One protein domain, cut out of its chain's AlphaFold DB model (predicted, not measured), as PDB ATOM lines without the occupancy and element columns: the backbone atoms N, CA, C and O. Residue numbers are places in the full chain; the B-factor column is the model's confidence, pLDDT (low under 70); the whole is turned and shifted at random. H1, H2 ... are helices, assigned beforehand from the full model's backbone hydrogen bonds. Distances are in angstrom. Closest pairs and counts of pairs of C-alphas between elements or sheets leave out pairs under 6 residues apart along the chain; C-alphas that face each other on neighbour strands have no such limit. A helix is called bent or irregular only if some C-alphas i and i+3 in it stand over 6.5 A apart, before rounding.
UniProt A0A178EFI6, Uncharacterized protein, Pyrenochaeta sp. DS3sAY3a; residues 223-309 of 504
ATOM      1  N   GLU A 223     153.152 132.458 112.437       97.00
ATOM      2  CA  GLU A 223     152.246 131.309 112.412       97.00
ATOM      3  C   GLU A 223     151.653 131.092 111.015       97.00
ATOM      4  O   GLU A 223     151.625 129.959 110.548       97.00
ATOM      5  N   GLU A 224     151.244 132.152 110.311       97.44
ATOM      6  CA  GLU A 224     150.742 132.044 108.931       97.44
ATOM      7  C   GLU A 224     151.797 131.460 107.988       97.44
ATOM      8  O   GLU A 224     151.497 130.538 107.233       97.44
ATOM      9  N   ILE A 225     153.041 131.940 108.085       97.00
ATOM     10  CA  ILE A 225     154.173 131.424 107.302       97.00
ATOM     11  C   ILE A 225     154.377 129.932 107.578       97.00
ATOM     12  O   ILE A 225     154.432 129.137 106.642       97.00
ATOM     13  N   LYS A 226     154.396 129.525 108.854       97.06
ATOM     14  CA  LYS A 226     154.545 128.114 109.243       97.06
ATOM     15  C   LYS A 226     153.370 127.241 108.813       97.06
ATOM     16  O   LYS A 226     153.561 126.063 108.524       97.06
ATOM     17  N   ILE A 227     152.139 127.753 108.819       98.19
ATOM     18  CA  ILE A 227     150.983 127.003 108.306       98.19
ATOM     19  C   ILE A 227     151.107 126.833 106.788       98.19
ATOM     20  O   ILE A 227     150.986 125.711 106.306       98.19
ATOM     21  N   ALA A 228     151.403 127.903 106.045       97.50
ATOM     22  CA  ALA A 228     151.575 127.835 104.593       97.50
ATOM     23  C   ALA A 228     152.703 126.866 104.198       97.50
ATOM     24  O   ALA A 228     152.526 126.042 103.299       97.50
ATOM     25  N   GLU A 229     153.827 126.895 104.919       95.75
ATOM     26  CA  GLU A 229     154.923 125.940 104.755       95.75
ATOM     27  C   GLU A 229     154.451 124.501 105.018       95.75
ATOM     28  O   GLU A 229     154.617 123.634 104.157       95.75
ATOM     29  N   ARG A 230     153.780 124.243 106.153       96.81
ATOM     30  CA  ARG A 230     153.238 122.914 106.492       96.81
ATOM     31  C   ARG A 230     152.279 122.376 105.438       96.81
ATOM     32  O   ARG A 230     152.358 121.189 105.129       96.81
ATOM     33  N   ILE A 231     151.391 123.211 104.901       97.44
ATOM     34  CA  ILE A 231     150.482 122.817 103.820       97.44
ATOM     35  C   ILE A 231     151.298 122.496 102.564       97.44
ATOM     36  O   ILE A 231     151.140 121.417 102.000       97.44
ATOM     37  N   SER A 232     152.216 123.378 102.155       95.06
ATOM     38  CA  SER A 232     153.018 123.176 100.942       95.06
ATOM     39  C   SER A 232     153.850 121.887 100.982       95.06
ATOM     40  O   SER A 232     153.907 121.165  99.993       95.06
ATOM     41  N   VAL A 233     154.443 121.554 102.133       93.12
ATOM     42  CA  VAL A 233     155.278 120.358 102.315       93.12
ATOM     43  C   VAL A 233     154.434 119.099 102.513       93.12
ATOM     44  O   VAL A 233     154.783 118.046 101.982       93.12
ATOM     45  N   GLY A 234     153.347 119.190 103.283       94.12
ATOM     46  CA  GLY A 234     152.523 118.039 103.656       94.12
ATOM     47  C   GLY A 234     151.524 117.605 102.586       94.12
ATOM     48  O   GLY A 234     151.244 116.415 102.454       94.12
ATOM     49  N   CYS A 235     151.013 118.553 101.800       94.88
ATOM     50  CA  CYS A 235     149.999 118.285 100.779       94.88
ATOM     51  C   CYS A 235     150.609 118.029  99.394       94.88
ATOM     52  O   CYS A 235     150.021 117.297  98.605       94.88
ATOM     53  N   PHE A 236     151.795 118.581  99.103       89.19
ATOM     54  CA  PHE A 236     152.418 118.493  97.781       89.19
ATOM     55  C   PHE A 236     153.829 117.899  97.863       89.19
ATOM     56  O   PHE A 236     154.806 118.533  98.278       89.19
ATOM     57  N   LEU A 237     153.946 116.637  97.442       82.50
ATOM     58  CA  LEU A 237     155.188 115.870  97.573       82.50
ATOM     59  C   LEU A 237     156.306 116.393  96.666       82.50
ATOM     60  O   LEU A 237     157.472 116.354  97.065       82.50
ATOM     61  N   HIS A 238     155.969 116.922  95.490       84.31
ATOM     62  CA  HIS A 238     156.947 117.408  94.523       84.31
ATOM     63  C   HIS A 238     157.663 118.667  95.032       84.31
ATOM     64  O   HIS A 238     157.054 119.717  95.220       84.31
ATOM     65  N   ILE A 239     158.981 118.593  95.238       81.88
ATOM     66  CA  ILE A 239     159.739 119.690  95.862       81.88
ATOM     67  C   ILE A 239     159.683 120.995  95.056       81.88
ATOM     68  O   ILE A 239     159.645 122.071  95.646       81.88
ATOM     69  N   GLY A 240     159.605 120.899  93.724       83.12
ATOM     70  CA  GLY A 240     159.591 122.062  92.838       83.12
ATOM     71  C   GLY A 240     158.328 122.920  92.936       83.12
ATOM     72  O   GLY A 240     158.394 124.104  92.629       83.12
ATOM     73  N   ILE A 241     157.194 122.367  93.398       86.88
ATOM     74  CA  ILE A 241     155.925 123.118  93.471       86.88
ATOM     75  C   ILE A 241     155.704 123.789  94.829       86.88
ATOM     76  O   ILE A 241     154.909 124.717  94.947       86.88
ATOM     77  N   ARG A 242     156.417 123.358  95.873       90.75
ATOM     78  CA  ARG A 242     156.213 123.858  97.244       90.75
ATOM     79  C   ARG A 242     156.353 125.380  97.376       90.75
ATOM     80  O   ARG A 242     155.480 125.966  98.013       90.75
ATOM     81  N   PRO A 243     157.340 126.049  96.739       91.06
ATOM     82  CA  PRO A 243     157.439 127.509  96.782       91.06
ATOM     83  C   PRO A 243     156.205 128.194  96.180       91.06
ATOM     84  O   PRO A 243     155.700 129.172  96.728       91.06
ATOM     85  N   VAL A 244     155.688 127.645  95.077       91.31
ATOM     86  CA  VAL A 244     154.497 128.148  94.381       91.31
ATOM     87  C   VAL A 244     153.266 128.006  95.267       91.31
ATOM     88  O   VAL A 244     152.527 128.973  95.445       91.31
ATOM     89  N   ILE A 245     153.071 126.835  95.879       94.88
ATOM     90  CA  ILE A 245     151.946 126.586  96.787       94.88
ATOM     91  C   ILE A 245     152.030 127.478  98.025       94.88
ATOM     92  O   ILE A 245     151.036 128.103  98.385       94.88
ATOM     93  N   MET A 246     153.198 127.583  98.665       95.25
ATOM     94  CA  MET A 246     153.368 128.454  99.831       95.25
ATOM     95  C   MET A 246     153.016 129.900  99.482       95.25
ATOM     96  O   MET A 246     152.256 130.533 100.213       95.25
ATOM     97  N   MET A 247     153.521 130.415  98.357       95.44
ATOM     98  CA  MET A 247     153.218 131.783  97.948       95.44
ATOM     99  C   MET A 247     151.734 131.967  97.639       95.44
ATOM    100  O   MET A 247     151.129 132.940  98.081       95.44
ATOM    101  N   THR A 248     151.127 131.009  96.938       96.25
ATOM    102  CA  THR A 248     149.691 131.005  96.625       96.25
ATOM    103  C   THR A 248     148.850 131.099  97.900       96.25
ATOM    104  O   THR A 248     147.944 131.922  97.993       96.25
ATOM    105  N   LEU A 249     149.195 130.310  98.918       97.81
ATOM    106  CA  LEU A 249     148.525 130.294 100.217       97.81
ATOM    107  C   LEU A 249     148.690 131.615 100.983       97.81
ATOM    108  O   LEU A 249     147.729 132.125 101.559       97.81
ATOM    109  N   LEU A 250     149.892 132.196 100.977       97.19
ATOM    110  CA  LEU A 250     150.148 133.501 101.600       97.19
ATOM    111  C   LEU A 250     149.444 134.652 100.870       97.19
ATOM    112  O   LEU A 250     149.158 135.679 101.493       97.19
ATOM    113  N   SER A 251     149.123 134.448  99.590       96.69
ATOM    114  CA  SER A 251     148.455 135.418  98.721       96.69
ATOM    115  C   SER A 251     146.936 135.450  98.862       96.69
ATOM    116  O   SER A 251     146.288 136.261  98.216       96.69
ATOM    117  N   LEU A 252     146.360 134.620  99.737       97.19
ATOM    118  CA  LEU A 252     144.924 134.627 100.035       97.19
ATOM    119  C   LEU A 252     144.456 135.880 100.795       97.19
ATOM    120  O   LEU A 252     143.256 136.090 100.934       97.19
ATOM    121  N   LYS A 253     145.378 136.704 101.305       95.25
ATOM    122  CA  LYS A 253     145.089 137.946 102.042       95.25
ATOM    123  C   LYS A 253     145.919 139.097 101.485       95.25
ATOM    124  O   LYS A 253     147.040 138.824 101.068       95.25
ATOM    125  N   PRO A 254     145.478 140.357 101.608       96.12
ATOM    126  CA  PRO A 254     146.294 141.536 101.314       96.12
ATOM    127  C   PRO A 254     147.650 141.542 102.023       96.12
ATOM    128  O   PRO A 254     147.706 141.566 103.257       96.12
ATOM    129  N   ARG A 255     148.743 141.566 101.254       95.56
ATOM    130  CA  ARG A 255     150.129 141.614 101.755       95.56
ATOM    131  C   ARG A 255     150.882 142.837 101.251       95.56
ATOM    132  O   ARG A 255     150.625 143.357 100.167       95.56
ATOM    133  N   TYR A 256     151.849 143.282 102.049       95.38
ATOM    134  CA  TYR A 256     152.791 144.311 101.623       95.38
ATOM    135  C   TYR A 256     153.744 143.761 100.554       95.38
ATOM    136  O   TYR A 256     154.163 142.604 100.605       95.38
ATOM    137  N   ARG A 257     154.131 144.619  99.606       94.00
ATOM    138  CA  ARG A 257     155.262 144.347  98.707       94.00
ATOM    139  C   ARG A 257     156.540 144.202  99.534       94.00
ATOM    140  O   ARG A 257     156.721 144.922 100.514       94.00
ATOM    141  N   LEU A 258     157.433 143.317  99.099       91.62
ATOM    142  CA  LEU A 258     158.750 143.077  99.691       91.62
ATOM    143  C   LEU A 258     158.683 142.760 101.192       91.62
ATOM    144  O   LEU A 258     159.539 143.191 101.962       91.62
ATOM    145  N   GLU A 259     157.654 142.022 101.616       94.06
ATOM    146  CA  GLU A 259     157.432 141.740 103.028       94.06
ATOM    147  C   GLU A 259     158.608 140.934 103.633       94.06
ATOM    148  O   GLU A 259     158.810 139.776 103.249       94.06
ATOM    149  N   PRO A 260     159.376 141.486 104.599       94.06
ATOM    150  CA  PRO A 260     160.649 140.897 105.019       94.06
ATOM    151  C   PRO A 260     160.538 139.462 105.532       94.06
ATOM    152  O   PRO A 260     161.383 138.634 105.211       94.06
ATOM    153  N   ARG A 261     159.469 139.144 106.274       95.00
ATOM    154  CA  ARG A 261     159.262 137.803 106.844       95.00
ATOM    155  C   ARG A 261     159.037 136.744 105.770       95.00
ATOM    156  O   ARG A 261     159.496 135.617 105.921       95.00
ATOM    157  N   ILE A 262     158.344 137.096 104.689       94.69
ATOM    158  CA  ILE A 262     158.127 136.183 103.562       94.69
ATOM    159  C   ILE A 262     159.443 135.976 102.814       94.69
ATOM    160  O   ILE A 262     159.815 134.840 102.530       94.69
ATOM    161  N   LEU A 263     160.176 137.060 102.537       93.62
ATOM    162  CA  LEU A 263     161.475 136.986 101.863       93.62
ATOM    163  C   LEU A 263     162.482 136.136 102.657       93.62
ATOM    164  O   LEU A 263     163.161 135.286 102.081       93.62
ATOM    165  N   GLU A 264     162.534 136.323 103.977       92.12
ATOM    166  CA  GLU A 264     163.365 135.541 104.896       92.12
ATOM    167  C   GLU A 264     162.949 134.064 104.910       92.12
ATOM    168  O   GLU A 264     163.791 133.194 104.704       92.12
ATOM    169  N   ALA A 265     161.651 133.758 104.998       92.19
ATOM    170  CA  ALA A 265     161.172 132.377 104.960       92.19
ATOM    171  C   ALA A 265     161.544 131.647 103.653       92.19
ATOM    172  O   ALA A 265     161.924 130.474 103.675       92.19
ATOM    173  N   PHE A 266     161.480 132.330 102.504       90.69
ATOM    174  CA  PHE A 266     161.903 131.762 101.217       90.69
ATOM    175  C   PHE A 266     163.421 131.576 101.118       90.69
ATOM    176  O   PHE A 266     163.888 130.639 100.454       90.69
ATOM    177  N   LYS A 267     164.195 132.448 101.770       88.00
ATOM    178  CA  LYS A 267     165.648 132.309 101.894       88.00
ATOM    179  C   LYS A 267     166.008 131.097 102.751       88.00
ATOM    180  O   LYS A 267     166.779 130.253 102.293       88.00
ATOM    181  N   ASP A 268     165.402 130.968 103.925       87.00
ATOM    182  CA  ASP A 268     165.686 129.901 104.892       87.00
ATOM    183  C   ASP A 268     165.342 128.515 104.340       87.00
ATOM    184  O   ASP A 268     166.114 127.563 104.474       87.00
ATOM    185  N   ASN A 269     164.236 128.417 103.603       81.94
ATOM    186  CA  ASN A 269     163.844 127.189 102.917       81.94
ATOM    187  C   ASN A 269     164.693 126.877 101.668       81.94
ATOM    188  O   ASN A 269     164.508 125.842 101.022       81.94
ATOM    189  N   ARG A 270     165.641 127.756 101.305       80.62
ATOM    190  CA  ARG A 270     166.438 127.719 100.063       80.62
ATOM    191  C   ARG A 270     165.587 127.724  98.789       80.62
ATOM    192  O   ARG A 270     166.075 127.411  97.703       80.62
ATOM    193  N   TRP A 271     164.328 128.135  98.896       79.38
ATOM    194  CA  TRP A 271     163.376 128.187  97.789       79.38
ATOM    195  C   TRP A 271     163.635 129.347  96.835       79.38
ATOM    196  O   TRP A 271     163.312 129.240  95.655       79.38
ATOM    197  N   GLY A 272     164.327 130.396  97.292       62.69
ATOM    198  CA  GLY A 272     164.794 131.476  96.420       62.69
ATOM    199  C   GLY A 272     165.639 130.993  95.231       62.69
ATOM    200  O   GLY A 272     165.615 131.621  94.177       62.69
ATOM    201  N   THR A 273     166.329 129.850  95.356       61.06
ATOM    202  CA  THR A 273     167.090 129.256  94.240       61.06
ATOM    203  C   THR A 273     166.184 128.677  93.150       61.06
ATOM    204  O   THR A 273     166.395 128.970  91.978       61.06
ATOM    205  N   PHE A 274     165.113 127.973  93.527       65.94
ATOM    206  CA  PHE A 274     164.118 127.445  92.586       65.94
ATOM    207  C   PHE A 274     163.402 128.565  91.824       65.94
ATOM    208  O   PHE A 274     163.211 128.474  90.612       65.94
ATOM    209  N   VAL A 275     163.050 129.648  92.524       64.31
ATOM    210  CA  VAL A 275     162.366 130.799  91.915       64.31
ATOM    211  C   VAL A 275     163.275 131.525  90.925       64.31
ATOM    212  O   VAL A 275     162.808 131.954  89.881       64.31
ATOM    213  N   SER A 276     164.572 131.637  91.214       58.19
ATOM    214  CA  SER A 276     165.531 132.298  90.320       58.19
ATOM    215  C   SER A 276     165.947 131.492  89.089       58.19
ATOM    216  O   SER A 276     166.506 132.071  88.159       58.19
ATOM    217  N   ASP A 277     165.725 130.177  89.107       60.97
ATOM    218  CA  ASP A 277     165.978 129.308  87.955       60.97
ATOM    219  C   ASP A 277     164.737 129.249  87.045       60.97
ATOM    220  O   ASP A 277     164.846 129.025  85.839       60.97
ATOM    221  N   CYS A 278     163.552 129.531  87.598       59.50
ATOM    222  CA  CYS A 278     162.367 129.834  86.808       59.50
ATOM    223  C   CYS A 278     162.516 131.225  86.172       59.50
ATOM    224  O   CYS A 278     162.825 132.203  86.849       59.50
ATOM    225  N   SER A 279     162.273 131.334  84.863       62.69
ATOM    226  CA  SER A 279     162.259 132.637  84.188       62.69
ATOM    227  C   SER A 279     161.256 133.562  84.882       62.69
ATOM    228  O   SER A 279     160.117 133.166  85.087       62.69
ATOM    229  N   ILE A 280     161.619 134.801  85.217       71.38
ATOM    230  CA  ILE A 280     160.663 135.797  85.742       71.38
ATOM    231  C   ILE A 280     159.476 136.016  84.787       71.38
ATOM    232  O   ILE A 280     158.377 136.392  85.195       71.38
ATOM    233  N   GLU A 281     159.685 135.720  83.501       69.06
ATOM    234  CA  GLU A 281     158.640 135.725  82.481       69.06
ATOM    235  C   GLU A 281     157.507 134.747  82.809       69.06
ATOM    236  O   GLU A 281     156.377 134.972  82.384       69.06
ATOM    237  N   CYS A 282     157.785 133.744  83.653       64.75
ATOM    238  CA  CYS A 282     156.824 132.758  84.122       64.75
ATOM    239  C   CYS A 282     155.658 133.340  84.923       64.75
ATOM    240  O   CYS A 282     154.610 132.716  85.064       64.75
ATOM    241  N   TYR A 283     155.839 134.541  85.463       73.38
ATOM    242  CA  TYR A 283     154.848 135.218  86.282       73.38
ATOM    243  C   TYR A 283     154.420 136.533  85.617       73.38
ATOM    244  O   TYR A 283     154.165 137.519  86.287       73.38
ATOM    245  N   ARG A 284     154.396 136.619  84.280       69.25
ATOM    246  CA  ARG A 284     153.938 137.845  83.591       69.25
ATOM    247  C   ARG A 284     152.426 137.945  83.468       69.25
ATOM    248  O   ARG A 284     151.894 139.048  83.383       69.25
ATOM    249  N   THR A 285     151.733 136.814  83.436       71.38
ATOM    250  CA  THR A 285     150.291 136.800  83.217       71.38
ATOM    251  C   THR A 285     149.545 137.032  84.527       71.38
ATOM    252  O   THR A 285     149.214 136.097  85.259       71.38
ATOM    253  N   THR A 286     149.247 138.295  84.811       68.00
ATOM    254  CA  THR A 286     148.293 138.676  85.854       68.00
ATOM    255  C   THR A 286     146.907 138.852  85.250       68.00
ATOM    256  O   THR A 286     146.757 139.528  84.235       68.00
ATOM    257  N   SER A 287     145.889 138.288  85.897       77.19
ATOM    258  CA  SER A 287     144.505 138.673  85.629       77.19
ATOM    259  C   SER A 287     144.158 139.849  86.534       77.19
ATOM    260  O   SER A 287     144.277 139.735  87.754       77.19
ATOM    261  N   GLU A 288     143.740 140.973  85.953       81.50
ATOM    262  CA  GLU A 288     143.329 142.163  86.713       81.50
ATOM    263  C   GLU A 288     142.134 141.881  87.635       81.50
ATOM    264  O   GLU A 288     141.991 142.516  88.676       81.50
ATOM    265  N   HIS A 289     141.322 140.882  87.287       89.12
ATOM    266  CA  HIS A 289     140.091 140.526  87.987       89.12
ATOM    267  C   HIS A 289     140.263 139.414  89.038       89.12
ATOM    268  O   HIS A 289     139.292 139.002  89.668       89.12
ATOM    269  N   VAL A 290     141.487 138.904  89.221       95.12
ATOM    270  CA  VAL A 290     141.811 137.832  90.177       95.12
ATOM    271  C   VAL A 290     142.885 138.359  91.137       95.12
ATOM    272  O   VAL A 290     144.078 138.105  90.925       95.12
ATOM    273  N   PRO A 291     142.500 139.159  92.151       96.06
ATOM    274  CA  PRO A 291     143.445 139.903  92.984       96.06
ATOM    275  C   PRO A 291     144.413 138.994  93.751       96.06
ATOM    276  O   PRO A 291     145.597 139.310  93.847       96.06
ATOM    277  N   GLU A 292     143.959 137.829  94.206       96.31
ATOM    278  CA  GLU A 292     144.781 136.818  94.872       96.31
ATOM    279  C   GLU A 292     145.900 136.277  93.965       96.31
ATOM    280  O   GLU A 292     147.032 136.084  94.409       96.31
ATOM    281  N   HIS A 293     145.621 136.093  92.669       95.44
ATOM    282  CA  HIS A 293     146.610 135.624  91.689       95.44
ATOM    283  C   HIS A 293     147.571 136.741  91.279       95.44
ATOM    284  O   HIS A 293     148.771 136.514  91.103       95.44
ATOM    285  N   ARG A 294     147.060 137.971  91.149       94.56
ATOM    286  CA  ARG A 294     147.899 139.152  90.931       94.56
ATOM    287  C   ARG A 294     148.879 139.330  92.086       94.56
ATOM    288  O   ARG A 294     150.073 139.465  91.840       94.56
ATOM    289  N   GLN A 295     148.404 139.258  93.327       95.06
ATOM    290  CA  GLN A 295     149.273 139.383  94.489       95.06
ATOM    291  C   GLN A 295     150.300 138.248  94.556       95.06
ATOM    292  O   GLN A 295     151.474 138.519  94.790       95.06
ATOM    293  N   PHE A 296     149.895 137.004  94.278       94.94
ATOM    294  CA  PHE A 296     150.823 135.877  94.138       94.94
ATOM    295  C   PHE A 296     151.943 136.189  93.146       94.94
ATOM    296  O   PHE A 296     153.122 136.058  93.470       94.94
ATOM    297  N   THR A 297     151.571 136.650  91.957       93.12
ATOM    298  CA  THR A 297     152.507 136.998  90.892       93.12
ATOM    299  C   THR A 297     153.480 138.078  91.349       93.12
ATOM    300  O   THR A 297     154.698 137.913  91.267       93.12
ATOM    301  N   ASP A 298     152.938 139.157  91.902       93.06
ATOM    302  CA  ASP A 298     153.690 140.277  92.434       93.06
ATOM    303  C   ASP A 298     154.686 139.779  93.506       93.06
ATOM    304  O   ASP A 298     155.867 140.145  93.494       93.06
ATOM    305  N   MET A 299     154.258 138.945  94.454       93.19
ATOM    306  CA  MET A 299     155.117 138.427  95.527       93.19
ATOM    307  C   MET A 299     156.191 137.459  95.007       93.19
ATOM    308  O   MET A 299     157.311 137.458  95.522       93.19
ATOM    309  N   MET A 300     155.907 136.679  93.961       91.88
ATOM    310  CA  MET A 300     156.921 135.857  93.288       91.88
ATOM    311  C   MET A 300     158.005 136.718  92.629       91.88
ATOM    312  O   MET A 300     159.190 136.391  92.745       91.88
ATOM    313  N   HIS A 301     157.637 137.851  92.015       90.50
ATOM    314  CA  HIS A 301     158.607 138.830  91.493       90.50
ATOM    315  C   HIS A 301     159.500 139.402  92.597       90.50
ATOM    316  O   HIS A 301     160.708 139.538  92.400       90.50
ATOM    317  N   ASP A 302     158.935 139.688  93.771       92.31
ATOM    318  CA  ASP A 302     159.695 140.189  94.921       92.31
ATOM    319  C   ASP A 302     160.712 139.168  95.428       92.31
ATOM    320  O   ASP A 302     161.879 139.508  95.629       92.31
ATOM    321  N   VAL A 303     160.297 137.907  95.597       90.81
ATOM    322  CA  VAL A 303     161.199 136.817  96.001       90.81
ATOM    323  C   VAL A 303     162.311 136.630  94.973       90.81
ATOM    324  O   VAL A 303     163.476 136.495  95.349       90.81
ATOM    325  N   HIS A 304     161.976 136.657  93.683       88.56
ATOM    326  CA  HIS A 304     162.959 136.553  92.611       88.56
ATOM    327  C   HIS A 304     163.980 137.702  92.668       88.56
ATOM    328  O   HIS A 304     165.189 137.460  92.675       88.56
ATOM    329  N   ALA A 305     163.513 138.953  92.754       89.25
ATOM    330  CA  ALA A 305     164.374 140.131  92.837       89.25
ATOM    331  C   ALA A 305     165.266 140.102  94.091       89.25
ATOM    332  O   ALA A 305     166.464 140.394  94.014       89.25
ATOM    333  N   PHE A 306     164.706 139.694  95.230       90.50
ATOM    334  CA  PHE A 306     165.442 139.519  96.477       90.50
ATOM    335  C   PHE A 306     166.540 138.454  96.344       90.50
ATOM    336  O   PHE A 306     167.703 138.731  96.636       90.50
ATOM    337  N   ALA A 307     166.214 137.272  95.813       87.56
ATOM    338  CA  ALA A 307     167.177 136.190  95.604       87.56
ATOM    339  C   ALA A 307     168.304 136.582  94.632       87.56
ATOM    340  O   ALA A 307     169.469 136.238  94.848       87.56
ATOM    341  N   GLN A 308     167.989 137.334  93.571       86.75
ATOM    342  CA  GLN A 308     169.003 137.863  92.656       86.75
ATOM    343  C   GLN A 308     169.941 138.854  93.346       86.75
ATOM    344  O   GLN A 308     171.158 138.779  93.150       86.75
ATOM    345  N   ARG A 309     169.399 139.756  94.169       89.81
ATOM    346  CA  ARG A 309     170.195 140.735  94.913       89.81
ATOM    347  C   ARG A 309     171.135 140.060  95.909       89.81
ATOM    348  O   ARG A 309     172.313 140.407  95.941       89.81
TER     349      ARG A 309
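What this domain is: This is residues 223 to 309 of the 504 residues of an uncharacterized protein of Pyrenochaeta sp. DS3sAY3a (UniProt A0A178EFI6). The long helix H6 lies along one side of a rounded cluster of crossed helices; H2, H3, H4 and H5 pack half round it, and H1, away from H6, makes a hairpin with H2. The printed part has 87 residues, six named helices, H1 to H6 in order, and no named strand: all helix. It is compact, radius of gyration of the C-alphas 11.9 A, spanning 31 by 26 by 24 A.

Where its parts are: H6, residues 291 to 309, runs 26.8 A to C-alpha 309 at (170.195, 140.735, 94.913). H1, residues 223 to 235, 17.6 A, begins at C-alpha 223 (152.246, 131.309, 112.412). H2 is 239 to 250, 17.8 A, irregular, with C-alphas 240 and 243 7.1 A apart; H3 260 to 268, 12.1 A; H4 271 to 277, 10.2 A; H5 280 to 283, 5.9 A.

How they stand to each other: The hub H6 touches H4 about perpendicular, 85 degrees, with residues 300 to 308 alone; closest C-alphas Gly 272 and Ala 307, 5.3 A. Every O i to N i+4 pair is within hydrogen-bond range in H1, H3, H4 and H6, and 6 of 8 in H2; H5 is too short for one.

The domain as a whole: The printed part has no cut; no link is long. Residues 272 to 279 are among those with pLDDT under 70.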